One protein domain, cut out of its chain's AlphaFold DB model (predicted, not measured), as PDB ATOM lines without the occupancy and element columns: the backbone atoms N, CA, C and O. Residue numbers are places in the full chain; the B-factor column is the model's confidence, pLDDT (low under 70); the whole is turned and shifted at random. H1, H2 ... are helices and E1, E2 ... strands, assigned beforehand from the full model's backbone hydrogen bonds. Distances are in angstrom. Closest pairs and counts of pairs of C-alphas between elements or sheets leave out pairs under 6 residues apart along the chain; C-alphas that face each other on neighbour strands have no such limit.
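Overview. This is residues 36 to 108 of the 264 residues of an uncharacterized protein of Alteraurantiacibacter buctensis (UniProt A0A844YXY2). A small three-stranded sheet has one long helix, H1, packed along one face over E1 and E2, while a shorter helix, H2, lies beyond the end of the sheet at which E2 finishes. The hairpin link between E1 and E2 is at the other end. The 73 printed residues hold two named helices and three named strands in the order H1, E1, E2, H2, E3, a mixed class. The mixed sheet runs E1, E2, E3, and the whole is compact, with a radius of gyration of the C-alphas of 11.4 A and spans of 30 by 22 by 19 A.

Along the chain. After residues 36 to 45, H1 spans residues 46 to 60, 21.4 A from C-alpha 46 at (145.884, 149.702, 129.693). E1 is residues 63 to 68, 14.5 A, and E2 residues 77 to 82, 13.7 A. H2 is residues 86 to 95, 14.1 A. E3, residues 105 to 107, ends with C-alpha 107 at (144.312, 165.046, 120.341).

Arrangement. E1 and E2 form an antiparallel hairpin at 164 degrees, with N 67 and O 79 within hydrogen-bond range at 2.8 A. E2 and E3 are parallel at 15 degrees, with N 80 and O 105 at 2.9 A. H1 is on the sheet at a height of 9.3 A, over E1 and E2, making two layers, a helix on one face of a sheet. It runs along the strands, at 11 degrees to E1 on the local plane. The closest C-alphas of H1 and E2 are those of Gly 50 and Val 77, 4.9 A apart. E2, H2 and E3 form a strand-helix-strand unit, two parallel neighbour strands with a helix between, its crossover right-handed. H2 is only just not on the sheet, with 4 pairs of C-alphas within 10 A, and is apart from H1 and E1. In H1 and H2 every O i to N i+4 pair is within hydrogen-bond range.

Size, cuts and confidence. The two C-alphas farthest apart, of Lys 71 and Glu 95, are 33.7 A apart. The printed part has no cut and no long link between named elements, and no printed residue is under 70 in pLDDT.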
ATOM      1  N   ARG A  36     139.505 163.010 119.657       96.62
ATOM      2  CA  ARG A  36     138.794 161.733 119.757       96.62
ATOM      3  C   ARG A  36     138.652 161.366 121.218       96.62
ATOM      4  O   ARG A  36     139.624 160.988 121.872       96.62
ATOM      5  N   HIS A  37     137.442 161.487 121.744       96.50
ATOM      6  CA  HIS A  37     137.169 161.103 123.123       96.50
ATOM      7  C   HIS A  37     137.246 159.584 123.312       96.50
ATOM      8  O   HIS A  37     136.939 158.803 122.406       96.50
ATOM      9  N   ALA A  38     137.619 159.168 124.523       95.56
ATOM     10  CA  ALA A  38     137.555 157.771 124.913       95.56
ATOM     11  C   ALA A  38     136.111 157.250 124.782       95.56
ATOM     12  O   ALA A  38     135.152 157.905 125.184       95.56
ATOM     13  N   SER A  39     135.965 156.057 124.216       96.19
ATOM     14  CA  SER A  39     134.683 155.412 123.911       96.19
ATOM     15  C   SER A  39     134.531 154.034 124.561       96.19
ATOM     16  O   SER A  39     133.628 153.278 124.198       96.19
ATOM     17  N   GLY A  40     135.425 153.674 125.484       93.81
ATOM     18  CA  GLY A  40     135.374 152.428 126.243       93.81
ATOM     19  C   GLY A  40     136.233 152.496 127.510       93.81
ATOM     20  O   GLY A  40     137.099 153.368 127.608       93.81
ATOM     21  N   PRO A  41     135.996 151.602 128.484       94.06
ATOM     22  CA  PRO A  41     136.779 151.565 129.712       94.06
ATOM     23  C   PRO A  41     138.228 151.114 129.442       94.06
ATOM     24  O   PRO A  41     138.468 150.384 128.473       94.06
ATOM     25  N   PRO A  42     139.195 151.506 130.294       92.62
ATOM     26  CA  PRO A  42     140.551 150.971 130.240       92.62
ATOM     27  C   PRO A  42     140.553 149.440 130.399       92.62
ATOM     28  O   PRO A  42     139.900 148.933 131.316       92.62
ATOM     29  N   PRO A  43     141.257 148.686 129.534       94.06
ATOM     30  CA  PRO A  43     141.453 147.252 129.723       94.06
ATOM     31  C   PRO A  43     142.427 146.974 130.881       94.06
ATOM     32  O   PRO A  43     143.086 147.879 131.392       94.06
ATOM     33  N   ALA A  44     142.555 145.706 131.286       94.25
ATOM     34  CA  ALA A  44     143.460 145.311 132.371       94.25
ATOM     35  C   ALA A  44     144.938 145.650 132.082       94.25
ATOM     36  O   ALA A  44     145.703 145.929 133.000       94.25
ATOM     37  N   ASP A  45     145.330 145.661 130.809       94.44
ATOM     38  CA  ASP A  45     146.675 145.962 130.316       94.44
ATOM     39  C   ASP A  45     146.826 147.408 129.800       94.44
ATOM     40  O   ASP A  45     147.759 147.709 129.053       94.44
ATOM     41  N   ALA A  46     145.938 148.328 130.207       94.75
ATOM     42  CA  ALA A  46     145.884 149.702 129.693       94.75
ATOM     43  C   ALA A  46     147.224 150.456 129.756       94.75
ATOM     44  O   ALA A  46     147.556 151.190 128.828       94.75
ATOM     45  N   ALA A  47     148.021 150.253 130.811       94.00
ATOM     46  CA  ALA A  47     149.347 150.863 130.928       94.00
ATOM     47  C   ALA A  47     150.291 150.413 129.797       94.00
ATOM     48  O   ALA A  47     150.848 151.249 129.088       94.00
ATOM     49  N   ALA A  48     150.387 149.103 129.555       95.75
ATOM     50  CA  ALA A  48     151.246 148.549 128.510       95.75
ATOM     51  C   ALA A  48     150.790 148.967 127.102       95.75
ATOM     52  O   ALA A  48     151.620 149.274 126.243       95.75
ATOM     53  N   VAL A  49     149.471 149.014 126.871       96.38
ATOM     54  CA  VAL A  49     148.890 149.496 125.610       96.38
ATOM     55  C   VAL A  49     149.207 150.976 125.396       96.38
ATOM     56  O   VAL A  49     149.636 151.352 124.306       96.38
ATOM     57  N   GLY A  50     149.037 151.809 126.424       96.38
ATOM     58  CA  GLY A  50     149.379 153.229 126.383       96.38
ATOM     59  C   GLY A  50     150.847 153.464 126.031       96.38
ATOM     60  O   GLY A  50     151.144 154.154 125.057       96.38
ATOM     61  N   ASP A  51     151.758 152.813 126.753       96.81
ATOM     62  CA  ASP A  51     153.203 152.943 126.532       96.81
ATOM     63  C   ASP A  51     153.624 152.474 125.132       96.81
ATOM     64  O   ASP A  51     154.533 153.037 124.520       96.81
ATOM     65  N   LEU A  52     152.964 151.445 124.592       97.56
ATOM     66  CA  LEU A  52     153.199 150.995 123.223       97.56
ATOM     67  C   LEU A  52     152.869 152.092 122.205       97.56
ATOM     68  O   LEU A  52     153.644 152.313 121.274       97.56
ATOM     69  N   TRP A  53     151.737 152.774 122.364       98.06
ATOM     70  CA  TRP A  53     151.332 153.847 121.455       98.06
ATOM     71  C   TRP A  53     152.190 155.102 121.592       98.06
ATOM     72  O   TRP A  53     152.542 155.691 120.569       98.06
ATOM     73  N   VAL A  54     152.589 155.455 122.817       97.75
ATOM     74  CA  VAL A  54     153.570 156.519 123.077       97.75
ATOM     75  C   VAL A  54     154.858 156.237 122.302       97.75
ATOM     76  O   VAL A  54     155.232 157.033 121.444       97.75
ATOM     77  N   ARG A  55     155.455 155.047 122.471       97.88
ATOM     78  CA  ARG A  55     156.687 154.668 121.755       97.88
ATOM     79  C   ARG A  55     156.542 154.702 120.234       97.88
ATOM     80  O   ARG A  55     157.448 155.154 119.540       97.88
ATOM     81  N   ARG A  56     155.414 154.227 119.692       98.12
ATOM     82  CA  ARG A  56     155.155 154.263 118.239       98.12
ATOM     83  C   ARG A  56     155.155 155.695 117.702       98.12
ATOM     84  O   ARG A  56     155.707 155.949 116.633       98.12
ATOM     85  N   LEU A  57     154.533 156.623 118.428       97.50
ATOM     86  CA  LEU A  57     154.478 158.032 118.039       97.50
ATOM     87  C   LEU A  57     155.830 158.728 118.212       97.50
ATOM     88  O   LEU A  57     156.208 159.505 117.338       97.50
ATOM     89  N   GLU A  58     156.587 158.421 119.266       96.38
ATOM     90  CA  GLU A  58     157.958 158.922 119.450       96.38
ATOM     91  C   GLU A  58     158.866 158.502 118.295       96.38
ATOM     92  O   GLU A  58     159.519 159.345 117.688       96.38
ATOM     93  N   GLN A  59     158.846 157.219 117.926       96.81
ATOM     94  CA  GLN A  59     159.642 156.686 116.815       96.81
ATOM     95  C   GLN A  59     159.286 157.330 115.470       96.81
ATOM     96  O   GLN A  59     160.147 157.479 114.606       96.81
ATOM     97  N   ARG A  60     158.025 157.737 115.290       94.69
ATOM     98  CA  ARG A  60     157.571 158.484 114.112       94.69
ATOM     99  C   ARG A  60     157.953 159.972 114.162       94.69
ATOM    100  O   ARG A  60     157.824 160.654 113.150       94.69
ATOM    101  N   GLY A  61     158.380 160.491 115.314       92.62
ATOM    102  CA  GLY A  61     158.526 161.932 115.542       92.62
ATOM    103  C   GLY A  61     157.179 162.661 115.557       92.62
ATOM    104  O   GLY A  61     157.087 163.805 115.123       92.62
ATOM    105  N   ALA A  62     156.120 161.973 115.991       94.75
ATOM    106  CA  ALA A  62     154.736 162.439 115.968       94.75
ATOM    107  C   ALA A  62     154.104 162.585 117.363       94.75
ATOM    108  O   ALA A  62     152.943 162.986 117.458       94.75
ATOM    109  N   LEU A  63     154.827 162.251 118.437       95.44
ATOM    110  CA  LEU A  63     154.364 162.492 119.802       95.44
ATOM    111  C   LEU A  63     154.547 163.972 120.153       95.44
ATOM    112  O   LEU A  63     155.656 164.492 120.066       95.44
ATOM    113  N   MET A  64     153.472 164.627 120.591       93.06
ATOM    114  CA  MET A  64     153.546 165.944 121.226       93.06
ATOM    115  C   MET A  64     153.556 165.804 122.752       93.06
ATOM    116  O   MET A  64     154.311 166.491 123.432       93.06
ATOM    117  N   GLY A  65     152.760 164.891 123.304       93.56
ATOM    118  CA  GLY A  65     152.738 164.620 124.738       93.56
ATOM    119  C   GLY A  65     151.771 163.502 125.108       93.56
ATOM    120  O   GLY A  65     150.998 163.023 124.279       93.56
ATOM    121  N   SER A  66     151.812 163.074 126.367       94.94
ATOM    122  CA  SER A  66     150.866 162.096 126.906       94.94
ATOM    123  C   SER A  66     150.543 162.389 128.366       94.94
ATOM    124  O   SER A  66     151.436 162.740 129.137       94.94
ATOM    125  N   GLY A  67     149.285 162.196 128.750       94.06
ATOM    126  CA  GLY A  67     148.810 162.273 130.129       94.06
ATOM    127  C   GLY A  67     148.459 160.892 130.677       94.06
ATOM    128  O   GLY A  67     147.890 160.064 129.965       94.06
ATOM    129  N   ARG A  68     148.776 160.650 131.953       93.69
ATOM    130  CA  ARG A  68     148.385 159.436 132.689       93.69
ATOM    131  C   ARG A  68     147.179 159.709 133.588       93.69
ATOM    132  O   ARG A  68     146.933 160.847 133.981       93.69
ATOM    133  N   SER A  69     146.406 158.672 133.911       89.19
ATOM    134  CA  SER A  69     145.227 158.770 134.787       89.19
ATOM    135  C   SER A  69     145.566 159.025 136.261       89.19
ATOM    136  O   SER A  69     144.674 159.359 137.039       89.19
ATOM    137  N   GLY A  70     146.832 158.869 136.649       88.06
ATOM    138  CA  GLY A  70     147.341 159.144 137.988       88.06
ATOM    139  C   GLY A  70     148.755 159.731 137.953       88.06
ATOM    140  O   GLY A  70     149.211 160.214 136.916       88.06
ATOM    141  N   LYS A  71     149.426 159.755 139.111       80.56
ATOM    142  CA  LYS A  71     150.753 160.378 139.291       80.56
ATOM    143  C   LYS A  71     151.918 159.383 139.212       80.56
ATOM    144  O   LYS A  71     153.065 159.817 139.226       80.56
ATOM    145  N   GLY A  72     151.644 158.081 139.195       81.50
ATOM    146  CA  GLY A  72     152.655 157.034 139.106       81.50
ATOM    147  C   GLY A  72     153.033 156.719 137.660       81.50
ATOM    148  O   GLY A  72     152.200 156.773 136.759       81.50
ATOM    149  N   GLU A  73     154.287 156.324 137.432       75.06
ATOM    150  CA  GLU A  73     154.768 155.921 136.100       75.06
ATOM    151  C   GLU A  73     154.042 154.682 135.551       75.06
ATOM    152  O   GLU A  73     153.919 154.530 134.340       75.06
ATOM    153  N   GLY A  74     153.512 153.825 136.433       80.12
ATOM    154  CA  GLY A  74     152.715 152.651 136.065       80.12
ATOM    155  C   GLY A  74     151.229 152.931 135.817       80.12
ATOM    156  O   GLY A  74     150.502 152.012 135.440       80.12
ATOM    157  N   ASP A  75     150.759 154.165 136.030       90.44
ATOM    158  CA  ASP A  75     149.353 154.497 135.802       90.44
ATOM    159  C   ASP A  75     149.039 154.511 134.294       90.44
ATOM    160  O   ASP A  75     149.862 154.978 133.496       90.44
ATOM    161  N   PRO A  76     147.854 154.035 133.869       94.25
ATOM    162  CA  PRO A  76     147.474 154.020 132.462       94.25
ATOM    163  C   PRO A  76     147.566 155.390 131.787       94.25
ATOM    164  O   PRO A  76     147.164 156.410 132.352       94.25
ATOM    165  N   VAL A  77     148.032 155.407 130.538       96.25
ATOM    166  CA  VAL A  77     147.908 156.589 129.677       96.25
ATOM    167  C   VAL A  77     146.422 156.833 129.414       96.25
ATOM    168  O   VAL A  77     145.712 155.946 128.948       96.25
ATOM    169  N   SER A  78     145.943 158.033 129.729       95.50
ATOM    170  CA  SER A  78     144.549 158.449 129.546       95.50
ATOM    171  C   SER A  78     144.370 159.374 128.344       95.50
ATOM    172  O   SER A  78     143.266 159.492 127.811       95.50
ATOM    173  N   MET A  79     145.448 160.020 127.897       97.25
ATOM    174  CA  MET A  79     145.422 160.984 126.805       97.25
ATOM    175  C   MET A  79     146.754 161.021 126.060       97.25
ATOM    176  O   MET A  79     147.811 160.934 126.684       97.25
ATOM    177  N   ILE A  80     146.701 161.189 124.740       97.88
ATOM    178  CA  ILE A  80     147.872 161.389 123.887       97.88
ATOM    179  C   ILE A  80     147.618 162.565 122.941       97.88
ATOM    180  O   ILE A  80     146.635 162.588 122.198       97.88
ATOM    181  N   ASP A  81     148.544 163.514 122.958       96.31
ATOM    182  CA  ASP A  81     148.632 164.643 122.048       96.31
ATOM    183  C   ASP A  81     149.592 164.299 120.897       96.31
ATOM    184  O   ASP A  81     150.734 163.882 121.122       96.31
ATOM    185  N   THR A  82     149.147 164.476 119.653       95.56
ATOM    186  CA  THR A  82     149.909 164.098 118.453       95.56
ATOM    187  C   THR A  82     150.241 165.304 117.569       95.56
ATOM    188  O   THR A  82     149.548 166.322 117.581       95.56
ATOM    189  N   LEU A  83     151.287 165.169 116.750       93.81
ATOM    190  CA  LEU A  83     151.631 166.096 115.662       93.81
ATOM    191  C   LEU A  83     150.971 165.711 114.320       93.81
ATOM    192  O   LEU A  83     151.318 166.263 113.277       93.81
ATOM    193  N   LEU A  84     150.035 164.756 114.330       94.56
ATOM    194  CA  LEU A  84     149.311 164.279 113.149       94.56
ATOM    195  C   LEU A  84     147.892 164.840 113.132       94.56
ATOM    196  O   LEU A  84     147.305 165.083 114.184       94.56
ATOM    197  N   THR A  85     147.308 164.976 111.944       94.12
ATOM    198  CA  THR A  85     145.847 165.089 111.825       94.12
ATOM    199  C   THR A  85     145.188 163.733 112.100       94.12
ATOM    200  O   THR A  85     145.829 162.692 111.927       94.12
ATOM    201  N   ALA A  86     143.901 163.710 112.469       94.88
ATOM    202  CA  ALA A  86     143.165 162.456 112.689       94.88
ATOM    203  C   ALA A  86     143.255 161.515 111.477       94.88
ATOM    204  O   ALA A  86     143.592 160.342 111.607       94.88
ATOM    205  N   ARG A  87     143.081 162.061 110.268       94.06
ATOM    206  CA  ARG A  87     143.188 161.302 109.014       94.06
ATOM    207  C   ARG A  87     144.586 160.728 108.780       94.06
ATOM    208  O   ARG A  87     144.700 159.592 108.329       94.06
ATOM    209  N   GLN A  88     145.648 161.483 109.077       95.44
ATOM    210  CA  GLN A  88     147.021 160.972 108.980       95.44
ATOM    211  C   GLN A  88     147.285 159.863 110.001       95.44
ATOM    212  O   GLN A  88     147.952 158.882 109.681       95.44
ATOM    213  N   PHE A  89     146.775 160.027 111.223       97.31
ATOM    214  CA  PHE A  89     146.882 159.025 112.274       97.31
ATOM    215  C   PHE A  89     146.145 157.733 111.898       97.31
ATOM    216  O   PHE A  89     146.723 156.654 112.016       97.31
ATOM    217  N   ASP A  90     144.919 157.838 111.386       97.00
ATOM    218  CA  ASP A  90     144.107 156.686 110.990       97.00
ATOM    219  C   ASP A  90     144.714 155.940 109.800       97.00
ATOM    220  O   ASP A  90     144.837 154.718 109.851       97.00
ATOM    221  N   ALA A  91     145.166 156.663 108.768       97.38
ATOM    222  CA  ALA A  91     145.871 156.061 107.637       97.38
ATOM    223  C   ALA A  91     147.122 155.308 108.109       97.38
ATOM    224  O   ALA A  91     147.309 154.141 107.771       97.38
ATOM    225  N   TRP A  92     147.928 155.929 108.973       97.94
ATOM    226  CA  TRP A  92     149.130 155.305 109.523       97.94
ATOM    227  C   TRP A  92     148.821 154.064 110.374       97.94
ATOM    228  O   TRP A  92     149.493 153.039 110.240       97.94
ATOM    229  N   ALA A  93     147.800 154.118 111.233       97.81
ATOM    230  CA  ALA A  93     147.378 152.968 112.027       97.81
ATOM    231  C   ALA A  93     146.866 151.821 111.138       97.81
ATOM    232  O   ALA A  93     147.220 150.661 111.366       97.81
ATOM    233  N   GLN A  94     146.089 152.146 110.101       97.94
ATOM    234  CA  GLN A  94     145.557 151.188 109.134       97.94
ATOM    235  C   GLN A  94     146.666 150.529 108.305       97.94
ATOM    236  O   GLN A  94     146.674 149.306 108.179       97.94
ATOM    237  N   GLU A  95     147.618 151.308 107.785       97.75
ATOM    238  CA  GLU A  95     148.782 150.818 107.030       97.75
ATOM    239  C   GLU A  95     149.590 149.779 107.818       97.75
ATOM    240  O   GLU A  95     150.118 148.830 107.243       97.75
ATOM    241  N   ASN A  96     149.656 149.931 109.144       97.88
ATOM    242  CA  ASN A  96     150.374 149.018 110.030       97.88
ATOM    243  C   ASN A  96     149.492 147.899 110.615       97.88
ATOM    244  O   ASN A  96     149.973 147.091 111.413       97.88
ATOM    245  N   GLY A  97     148.205 147.846 110.255       97.69
ATOM    246  CA  GLY A  97     147.258 146.855 110.770       97.69
ATOM    247  C   GLY A  97     147.030 146.951 112.283       97.69
ATOM    248  O   GLY A  97     146.789 145.937 112.937       97.69
ATOM    249  N   TRP A  98     147.154 148.145 112.870       97.50
ATOM    250  CA  TRP A  98     147.005 148.343 114.310       97.50
ATOM    251  C   TRP A  98     145.584 148.729 114.701       97.50
ATOM    252  O   TRP A  98     144.972 149.624 114.126       97.50
ATOM    253  N   THR A  99     145.102 148.123 115.783       96.06
ATOM    254  CA  THR A  99     143.857 148.535 116.432       96.06
ATOM    255  C   THR A  99     144.116 149.706 117.374       96.06
ATOM    256  O   THR A  99     144.867 149.577 118.346       96.06
ATOM    257  N   VAL A 100     143.472 150.845 117.111       97.12
ATOM    258  CA  VAL A 100     143.542 152.036 117.969       97.12
ATOM    259  C   VAL A 100     142.751 151.794 119.268       97.12
ATOM    260  O   VAL A 100     141.582 151.401 119.210       97.12
ATOM    261  N   PRO A 101     143.342 152.013 120.458       96.88
ATOM    262  CA  PRO A 101     142.676 151.772 121.728       96.88
ATOM    263  C   PRO A 101     141.594 152.818 121.994       96.88
ATOM    264  O   PRO A 101     141.779 154.019 121.806       96.88
ATOM    265  N   ARG A 102     140.457 152.333 122.498       97.00
ATOM    266  CA  ARG A 102     139.252 153.135 122.745       97.00
ATOM    267  C   ARG A 102     139.229 153.847 124.095       97.00
ATOM    268  O   ARG A 102     138.338 154.656 124.314       97.00
ATOM    269  N   HIS A 103     140.158 153.537 124.995       96.06
ATOM    270  CA  HIS A 103     140.204 154.106 126.345       96.06
ATOM    271  C   HIS A 103     141.093 155.353 126.461       96.06
ATOM    272  O   HIS A 103     141.123 155.976 127.517       96.06
ATOM    273  N   ILE A 104     141.810 155.709 125.391       97.94
ATOM    274  CA  ILE A 104     142.697 156.874 125.329       97.94
ATOM    275  C   ILE A 104     141.964 158.014 124.623       97.94
ATOM    276  O   ILE A 104     141.329 157.802 123.589       97.94
ATOM    277  N   ILE A 105     142.065 159.221 125.178       98.12
ATOM    278  CA  ILE A 105     141.683 160.457 124.492       98.12
ATOM    279  C   ILE A 105     142.808 160.832 123.526       98.12
ATOM    280  O   ILE A 105     143.949 161.005 123.947       98.12
ATOM    281  N   TRP A 106     142.494 161.001 122.248       98.06
ATOM    282  CA  TRP A 106     143.472 161.435 121.250       98.06
ATOM    283  C   TRP A 106     143.248 162.890 120.888       98.06
ATOM    284  O   TRP A 106     142.111 163.303 120.666       98.06
ATOM    285  N   ARG A 107     144.328 163.663 120.814       96.31
ATOM    286  CA  ARG A 107     144.312 165.046 120.341       96.31
ATOM    287  C   ARG A 107     145.186 165.171 119.104       96.31
ATOM    288  O   ARG A 107     146.326 164.696 119.071       96.31
ATOM    289  N   PHE A 108     144.620 165.781 118.075       94.69
ATOM    290  CA  PHE A 108     145.193 165.852 116.740       94.69
ATOM    291  C   PHE A 108     145.448 167.297 116.331       94.69
ATOM    292  O   PHE A 108     144.779 168.227 116.782       94.69
TER     293      PHE A 108